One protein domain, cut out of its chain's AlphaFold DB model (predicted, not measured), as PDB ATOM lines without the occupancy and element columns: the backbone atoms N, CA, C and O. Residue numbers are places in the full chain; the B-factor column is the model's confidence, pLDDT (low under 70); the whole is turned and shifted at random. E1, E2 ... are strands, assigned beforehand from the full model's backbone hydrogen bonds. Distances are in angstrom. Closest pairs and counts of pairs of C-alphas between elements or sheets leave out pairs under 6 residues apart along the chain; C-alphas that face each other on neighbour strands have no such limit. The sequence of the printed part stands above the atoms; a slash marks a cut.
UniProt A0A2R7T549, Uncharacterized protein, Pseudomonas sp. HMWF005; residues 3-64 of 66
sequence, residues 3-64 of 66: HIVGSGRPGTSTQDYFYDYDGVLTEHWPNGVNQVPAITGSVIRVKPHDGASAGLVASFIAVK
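Overview. This is residues 3 to 64 of the 66 residues of an uncharacterized protein of Pseudomonas sp. HMWF005 (UniProt A0A2R7T549). A single strongly twisted, curled sheet of four strands winds up and down as a meander, and long loops reach out beyond its strand ends, so that the whole is an elongated ribbon. No named helix covers either face; the loop tip at residues 29 to 34 sticks out at one end, and the loop of the E3 to E4 link, with Gly 51, reaches the other. The printed part has 62 residues, with four named strands in the order E1, E2, E3, E4 both along the chain and across the sheet, all antiparallel. The class is all strand, though under half of the residues, 28 of 62, are in named elements. The whole is loose, with a radius of gyration of the C-alphas of 14.7 A and spans of 45 by 24 by 17 A.

Along the chain. Begin with the inner strand E2, residues 18 to 25: find C-alpha 18 at (167.111, 180.039, 172.776), from where it runs 22.3 A to C-alpha 25. The other inner strand, E3, residues 38 to 45, is 21.1 A long and bends by 58 degrees at Gly 41. Find the edge strand E1, residues 3 to 7, from C-alpha 3 at (153.496, 177.617, 173.339); it is 13.5 A long. The other edge strand, E4, residues 57 to 63, runs 19.6 A and ends at C-alpha 63, at (154.993, 176.463, 189.114).

Arrangement. Look first at the hairpin of E2 and E3, antiparallel at 153 degrees between their directions. The C-alphas of Gly 23 and Gly 41 face each other at 4.0 A, and N 22 and O 42 are within hydrogen-bond range at 2.9 A. On one side of E2 is E1, and these two form an antiparallel hairpin at 148 degrees. There C-alphas 5 and 20 face each other at 4.8 A, and N 4 and O 21 are 2.9 A apart, within hydrogen-bond range. E4 and E3 form the third hairpin, antiparallel at 150 degrees; C-alphas 38 and 63 face each other at 4.2 A, and N 39 and O 62 are within hydrogen-bond range at 2.8 A. E1 and E4 are apart. From edge to edge the strands' lines turn by 82 degrees, and the way across the sheet turns by 67 degrees.

Size, cuts and confidence. The two C-alphas farthest apart are those of Asn 31 and Gly 51, at 45.6 A. The links from E2 to E3, 12 residues, and from E3 to E4, 11 residues, are long, while that from E1 to E2, 10 residues, is short. Residues 29 to 34 stand free. The printed part has no cut; its mean pLDDT is 97.5, and no printed residue of this model is under 70.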
ATOM      1  N   HIS A   3     152.232 177.592 174.069       98.00
ATOM      2  CA  HIS A   3     153.496 177.617 173.339       98.00
ATOM      3  C   HIS A   3     154.262 178.872 173.767       98.00
ATOM      4  O   HIS A   3     153.696 179.969 173.757       98.00
ATOM      5  N   ILE A   4     155.505 178.715 174.227       97.56
ATOM      6  CA  ILE A   4     156.310 179.802 174.799       97.56
ATOM      7  C   ILE A   4     157.699 179.773 174.167       97.56
ATOM      8  O   ILE A   4     158.380 178.755 174.213       97.56
ATOM      9  N   VAL A   5     158.155 180.915 173.654       97.56
ATOM     10  CA  VAL A   5     159.541 181.087 173.199       97.56
ATOM     11  C   VAL A   5     160.330 181.808 174.285       97.56
ATOM     12  O   VAL A   5     159.947 182.892 174.726       97.56
ATOM     13  N   GLY A   6     161.434 181.202 174.719       95.75
ATOM     14  CA  GLY A   6     162.333 181.757 175.726       95.75
ATOM     15  C   GLY A   6     163.663 182.171 175.113       95.75
ATOM     16  O   GLY A   6     164.388 181.330 174.576       95.75
ATOM     17  N   SER A   7     164.010 183.452 175.226       96.56
ATOM     18  CA  SER A   7     165.362 183.936 174.951       96.56
ATOM     19  C   SER A   7     166.117 184.213 176.242       96.56
ATOM     20  O   SER A   7     165.540 184.590 177.265       96.56
ATOM     21  N   GLY A   8     167.432 184.085 176.150       96.31
ATOM     22  CA  GLY A   8     168.380 184.564 177.133       96.31
ATOM     23  C   GLY A   8     168.122 185.978 177.629       96.31
ATOM     24  O   GLY A   8     167.589 186.826 176.910       96.31
ATOM     25  N   ARG A   9     168.553 186.261 178.861       97.38
ATOM     26  CA  ARG A   9     168.482 187.618 179.406       97.38
ATOM     27  C   ARG A   9     169.609 188.465 178.795       97.38
ATOM     28  O   ARG A   9     170.766 188.071 178.912       97.38
ATOM     29  N   PRO A  10     169.321 189.635 178.198       96.81
ATOM     30  CA  PRO A  10     170.370 190.503 177.665       96.81
ATOM     31  C   PRO A  10     171.403 190.887 178.732       96.81
ATOM     32  O   PRO A  10     171.033 191.223 179.861       96.81
ATOM     33  N   GLY A  11     172.690 190.851 178.373       97.00
ATOM     34  CA  GLY A  11     173.791 191.233 179.264       97.00
ATOM     35  C   GLY A  11     174.166 190.188 180.322       97.00
ATOM     36  O   GLY A  11     174.901 190.512 181.253       97.00
ATOM     37  N   THR A  12     173.678 188.950 180.211       97.31
ATOM     38  CA  THR A  12     174.095 187.827 181.067       97.31
ATOM     39  C   THR A  12     174.776 186.736 180.246       97.31
ATOM     40  O   THR A  12     174.734 186.740 179.016       97.31
ATOM     41  N   SER A  13     175.353 185.742 180.925       96.62
ATOM     42  CA  SER A  13     175.904 184.546 180.274       96.62
ATOM     43  C   SER A  13     174.871 183.740 179.482       96.62
ATOM     44  O   SER A  13     175.250 182.931 178.645       96.62
ATOM     45  N   THR A  14     173.574 183.948 179.727       97.25
ATOM     46  CA  THR A  14     172.505 183.212 179.049       97.25
ATOM     47  C   THR A  14     171.942 183.948 177.847       97.25
ATOM     48  O   THR A  14     171.060 183.391 177.214       97.25
ATOM     49  N   GLN A  15     172.404 185.163 177.523       97.00
ATOM     50  CA  GLN A  15     171.806 186.033 176.494       97.00
ATOM     51  C   GLN A  15     171.584 185.346 175.133       97.00
ATOM     52  O   GLN A  15     170.611 185.645 174.448       97.00
ATOM     53  N   ASP A  16     172.450 184.392 174.780       95.56
ATOM     54  CA  ASP A  16     172.428 183.673 173.503       95.56
ATOM     55  C   ASP A  16     171.702 182.320 173.587       95.56
ATOM     56  O   ASP A  16     171.743 181.522 172.650       95.56
ATOM     57  N   TYR A  17     171.026 182.038 174.701       97.88
ATOM     58  CA  TYR A  17     170.208 180.842 174.854       97.88
ATOM     59  C   TYR A  17     168.862 181.053 174.166       97.88
ATOM     60  O   TYR A  17     168.223 182.095 174.314       97.88
ATOM     61  N   PHE A  18     168.410 180.035 173.440       98.25
ATOM     62  CA  PHE A  18     167.111 180.039 172.776       98.25
ATOM     63  C   PHE A  18     166.441 178.694 172.988       98.25
ATOM     64  O   PHE A  18     166.995 177.648 172.635       98.25
ATOM     65  N   TYR A  19     165.240 178.748 173.543       98.38
ATOM     66  CA  TYR A  19     164.430 177.589 173.861       98.38
ATOM     67  C   TYR A  19     163.013 177.775 173.345       98.38
ATOM     68  O   TYR A  19     162.488 178.891 173.327       98.38
ATOM     69  N   ASP A  20     162.404 176.664 172.961       98.56
ATOM     70  CA  ASP A  20     161.003 176.607 172.580       98.56
ATOM     71  C   ASP A  20     160.279 175.591 173.472       98.56
ATOM     72  O   ASP A  20     160.770 174.475 173.651       98.56
ATOM     73  N   TYR A  21     159.175 176.003 174.094       98.62
ATOM     74  CA  TYR A  21     158.443 175.251 175.112       98.62
ATOM     75  C   TYR A  21     157.022 174.959 174.642       98.62
ATOM     76  O   TYR A  21     156.287 175.876 174.273       98.62
ATOM     77  N   ASP A  22     156.595 173.710 174.789       98.62
ATOM     78  CA  ASP A  22     155.220 173.281 174.551       98.62
ATOM     79  C   ASP A  22     154.672 172.620 175.817       98.62
ATOM     80  O   ASP A  22     155.303 171.718 176.377       98.62
ATOM     81  N   GLY A  23     153.530 173.094 176.321       98.44
ATOM     82  CA  GLY A  23     153.005 172.606 177.592       98.44
ATOM     83  C   GLY A  23     151.511 172.794 177.815       98.44
ATOM     84  O   GLY A  23     150.766 173.370 177.017       98.44
ATOM     85  N   VAL A  24     151.050 172.290 178.955       98.56
ATOM     86  CA  VAL A  24     149.653 172.348 179.394       98.56
ATOM     87  C   VAL A  24     149.571 172.745 180.863       98.56
ATOM     88  O   VAL A  24     150.446 172.405 181.655       98.56
ATOM     89  N   LEU A  25     148.514 173.477 181.225       98.00
ATOM     90  CA  LEU A  25     148.182 173.726 182.626       98.00
ATOM     91  C   LEU A  25     147.834 172.385 183.285       98.00
ATOM     92  O   LEU A  25     147.091 171.595 182.702       98.00
ATOM     93  N   THR A  26     148.372 172.131 184.473       97.31
ATOM     94  CA  THR A  26     148.065 170.925 185.241       97.31
ATOM     95  C   THR A  26     146.600 170.892 185.669       97.31
ATOM     96  O   THR A  26     145.991 171.930 185.932       97.31
ATOM     97  N   GLU A  27     146.045 169.681 185.759       97.25
ATOM     98  CA  GLU A  27     144.681 169.440 186.243       97.25
ATOM     99  C   GLU A  27     144.480 170.035 187.639       97.25
ATOM    100  O   GLU A  27     145.346 169.871 188.501       97.25
ATOM    101  N   HIS A  28     143.338 170.682 187.879       96.12
ATOM    102  CA  HIS A  28     142.965 171.162 189.207       96.12
ATOM    103  C   HIS A  28     142.108 170.114 189.919       96.12
ATOM    104  O   HIS A  28     140.896 170.030 189.721       96.12
ATOM    105  N   TRP A  29     142.734 169.329 190.793       97.62
ATOM    106  CA  TRP A  29     142.081 168.183 191.414       97.62
ATOM    107  C   TRP A  29     141.000 168.615 192.419       97.62
ATOM    108  O   TRP A  29     141.280 169.442 193.290       97.62
ATOM    109  N   PRO A  30     139.785 168.028 192.384       96.81
ATOM    110  CA  PRO A  30     138.715 168.360 193.335       96.81
ATOM    111  C   PRO A  30     139.083 168.119 194.807       96.81
ATOM    112  O   PRO A  30     138.560 168.779 195.697       96.81
ATOM    113  N   ASN A  31     139.983 167.172 195.063       97.75
ATOM    114  CA  ASN A  31     140.530 166.836 196.377       97.75
ATOM    115  C   ASN A  31     141.945 167.406 196.600       97.75
ATOM    116  O   ASN A  31     142.651 166.959 197.503       97.75
ATOM    117  N   GLY A  32     142.379 168.358 195.769       96.75
ATOM    118  CA  GLY A  32     143.660 169.033 195.917       96.75
ATOM    119  C   GLY A  32     143.691 169.894 197.179       96.75
ATOM    120  O   GLY A  32     142.798 170.705 197.418       96.75
ATOM    121  N   VAL A  33     144.742 169.750 197.985       97.44
ATOM    122  CA  VAL A  33     144.993 170.603 199.154       97.44
ATOM    123  C   VAL A  33     146.109 171.576 198.801       97.44
ATOM    124  O   VAL A  33     147.206 171.143 198.459       97.44
ATOM    125  N   ASN A  34     145.835 172.882 198.887       95.38
ATOM    126  CA  ASN A  34     146.800 173.952 198.593       95.38
ATOM    127  C   ASN A  34     147.506 173.784 197.235       95.38
ATOM    128  O   ASN A  34     148.707 174.025 197.110       95.38
ATOM    129  N   GLN A  35     146.770 173.332 196.215       95.62
ATOM    130  CA  GLN A  35     147.344 173.099 194.899       95.62
ATOM    131  C   GLN A  35     147.824 174.417 194.281       95.62
ATOM    132  O   GLN A  35     147.064 175.378 194.154       95.62
ATOM    133  N   VAL A  36     149.082 174.439 193.840       97.12
ATOM    134  CA  VAL A  36     149.638 175.560 193.080       97.12
ATOM    135  C   VAL A  36     149.536 175.236 191.588       97.12
ATOM    136  O   VAL A  36     150.006 174.172 191.174       97.12
ATOM    137  N   PRO A  37     148.929 176.110 190.763       97.19
ATOM    138  CA  PRO A  37     148.895 175.917 189.320       97.19
ATOM    139  C   PRO A  37     150.305 175.751 188.747       97.19
ATOM    140  O   PRO A  37     151.215 176.500 189.113       97.19
ATOM    141  N   ALA A  38     150.479 174.801 187.832       97.94
ATOM    142  CA  ALA A  38     151.737 174.598 187.133       97.94
ATOM    143  C   ALA A  38     151.503 174.347 185.643       97.94
ATOM    144  O   ALA A  38     150.448 173.865 185.246       97.94
ATOM    145  N   ILE A  39     152.497 174.658 184.818       98.38
ATOM    146  CA  ILE A  39     152.553 174.237 183.419       98.38
ATOM    147  C   ILE A  39     153.571 173.103 183.330       98.38
ATOM    148  O   ILE A  39     154.698 173.254 183.804       98.38
ATOM    149  N   THR A  40     153.183 171.980 182.734       98.50
ATOM    150  CA  THR A  40     154.084 170.855 182.454       98.50
ATOM    151  C   THR A  40     154.159 170.600 180.959       98.50
ATOM    152  O   THR A  40     153.197 170.844 180.227       98.50
ATOM    153  N   GLY A  41     155.309 170.126 180.492       98.50
ATOM    154  CA  GLY A  41     155.511 169.895 179.069       98.50
ATOM    155  C   GLY A  41     156.950 169.572 178.710       98.50
ATOM    156  O   GLY A  41     157.718 169.088 179.550       98.50
ATOM    157  N   SER A  42     157.307 169.851 177.459       98.69
ATOM    158  CA  SER A  42     158.659 169.690 176.933       98.69
ATOM    159  C   SER A  42     159.247 171.016 176.458       98.69
ATOM    160  O   SER A  42     158.543 171.975 176.151       98.69
ATOM    161  N   VAL A  43     160.572 171.070 176.439       98.62
ATOM    162  CA  VAL A  43     161.357 172.190 175.936       98.62
ATOM    163  C   VAL A  43     162.427 171.658 174.996       98.62
ATOM    164  O   VAL A  43     163.059 170.647 175.297       98.62
ATOM    165  N   ILE A  44     162.654 172.342 173.878       98.69
ATOM    166  CA  ILE A  44     163.753 172.063 172.954       98.69
ATOM    167  C   ILE A  44     164.785 173.188 172.990       98.69
ATOM    168  O   ILE A  44     164.448 174.373 172.955       98.69
ATOM    169  N   ARG A  45     166.070 172.822 173.030       98.62
ATOM    170  CA  ARG A  45     167.168 173.765 172.796       98.62
ATOM    171  C   ARG A  45     167.232 174.106 171.308       98.62
ATOM    172  O   ARG A  45     167.661 173.279 170.506       98.62
ATOM    173  N   VAL A  46     166.853 175.326 170.942       98.56
ATOM    174  CA  VAL A  46     166.764 175.760 169.537       98.56
ATOM    175  C   VAL A  46     168.141 176.084 168.952       98.56
ATOM    176  O   VAL A  46     168.398 175.784 167.789       98.56
ATOM    177  N   LYS A  47     169.049 176.666 169.745       98.06
ATOM    178  CA  LYS A  47     170.424 176.997 169.322       98.06
ATOM    179  C   LYS A  47     171.468 176.324 170.216       98.06
ATOM    180  O   LYS A  47     171.214 176.178 171.411       98.06
ATOM    181  N   PRO A  48     172.633 175.920 169.677       97.75
ATOM    182  CA  PRO A  48     173.707 175.391 170.506       97.75
ATOM    183  C   PRO A  48     174.243 176.474 171.452       97.75
ATOM    184  O   PRO A  48     174.303 177.644 171.085       97.75
ATOM    185  N   HIS A  49     174.656 176.075 172.651       96.38
ATOM    186  CA  HIS A  49     175.351 176.930 173.617       96.38
ATOM    187  C   HIS A  49     176.184 176.055 174.565       96.38
ATOM    188  O   HIS A  49     175.923 174.858 174.691       96.38
ATOM    189  N   ASP A  50     177.215 176.631 175.188       95.38
ATOM    190  CA  ASP A  50     178.115 175.959 176.147       95.38
ATOM    191  C   ASP A  50     178.688 174.616 175.662       95.38
ATOM    192  O   ASP A  50     178.785 173.645 176.411       95.38
ATOM    193  N   GLY A  51     179.033 174.534 174.374       96.00
ATOM    194  CA  GLY A  51     179.566 173.311 173.761       96.00
ATOM    195  C   GLY A  51     178.531 172.202 173.536       96.00
ATOM    196  O   GLY A  51     178.902 171.110 173.110       96.00
ATOM    197  N   ALA A  52     177.245 172.461 173.778       96.88
ATOM    198  CA  ALA A  52     176.175 171.494 173.597       96.88
ATOM    199  C   ALA A  52     175.307 171.812 172.366       96.88
ATOM    200  O   ALA A  52     174.931 172.959 172.118       96.88
ATOM    201  N   SER A  53     174.959 170.773 171.602       97.81
ATOM    202  CA  SER A  53     174.177 170.885 170.365       97.81
ATOM    203  C   SER A  53     172.739 171.348 170.604       97.81
ATOM    204  O   SER A  53     172.150 171.075 171.657       97.81
ATOM    205  N   ALA A  54     172.159 171.999 169.591       98.38
ATOM    206  CA  ALA A  54     170.715 172.189 169.475       98.38
ATOM    207  C   ALA A  54     169.983 170.841 169.325       98.38
ATOM    208  O   ALA A  54     170.593 169.815 169.024       98.38
ATOM    209  N   GLY A  55     168.665 170.856 169.520       98.38
ATOM    210  CA  GLY A  55     167.793 169.697 169.343       98.38
ATOM    211  C   GLY A  55     167.607 168.829 170.587       98.38
ATOM    212  O   GLY A  55     166.797 167.907 170.559       98.38
ATOM    213  N   LEU A  56     168.306 169.117 171.691       98.38
ATOM    214  CA  LEU A  56     168.038 168.449 172.964       98.38
ATOM    215  C   LEU A  56     166.619 168.795 173.429       98.38
ATOM    216  O   LEU A  56     166.317 169.971 173.634       98.38
ATOM    217  N   VAL A  57     165.798 167.767 173.631       98.50
ATOM    218  CA  VAL A  57     164.460 167.875 174.220       98.50
ATOM    219  C   VAL A  57     164.517 167.420 175.676       98.50
ATOM    220  O   VAL A  57     165.085 166.372 175.977       98.50
ATOM    221  N   ALA A  58     163.925 168.197 176.577       98.25
ATOM    222  CA  ALA A  58     163.811 167.879 177.997       98.25
ATOM    223  C   ALA A  58     162.386 168.147 178.499       98.25
ATOM    224  O   ALA A  58     161.627 168.870 177.857       98.25
ATOM    225  N   SER A  59     162.013 167.576 179.644       98.50
ATOM    226  CA  SER A  59     160.770 167.929 180.335       98.50
ATOM    227  C   SER A  59     160.940 169.205 181.166       98.50
ATOM    228  O   SER A  59     162.047 169.533 181.600       98.50
ATOM    229  N   PHE A  60     159.842 169.918 181.423       98.19
ATOM    230  CA  PHE A  60     159.818 171.031 182.374       98.19
ATOM    231  C   PHE A  60     158.558 171.023 183.248       98.19
ATOM    232  O   PHE A  60     157.517 170.474 182.879       98.19
ATOM    233  N   ILE A  61     158.672 171.667 184.412       98.06
ATOM    234  CA  ILE A  61     157.572 171.973 185.331       98.06
ATOM    235  C   ILE A  61     157.742 173.434 185.762       98.06
ATOM    236  O   ILE A  61     158.735 173.776 186.399       98.06
ATOM    237  N   ALA A  62     156.791 174.297 185.410       97.50
ATOM    238  CA  ALA A  62     156.778 175.709 185.785       97.50
ATOM    239  C   ALA A  62     155.634 175.975 186.769       97.50
ATOM    240  O   ALA A  62     154.468 175.940 186.387       97.50
ATOM    241  N   VAL A  63     155.964 176.227 188.034       97.81
ATOM    242  CA  VAL A  63     154.993 176.463 189.114       97.81
ATOM    243  C   VAL A  63     154.693 177.959 189.227       97.81
ATOM    244  O   VAL A  63     155.612 178.777 189.159       97.81
ATOM    245  N   LYS A  64     153.419 178.332 189.403       96.88
ATOM    246  CA  LYS A  64     153.009 179.730 189.597       96.88
ATOM    247  C   LYS A  64     153.734 180.327 190.810       96.88
ATOM    248  O   LYS A  64     153.604 179.819 191.920       96.88
TER     249      LYS A  64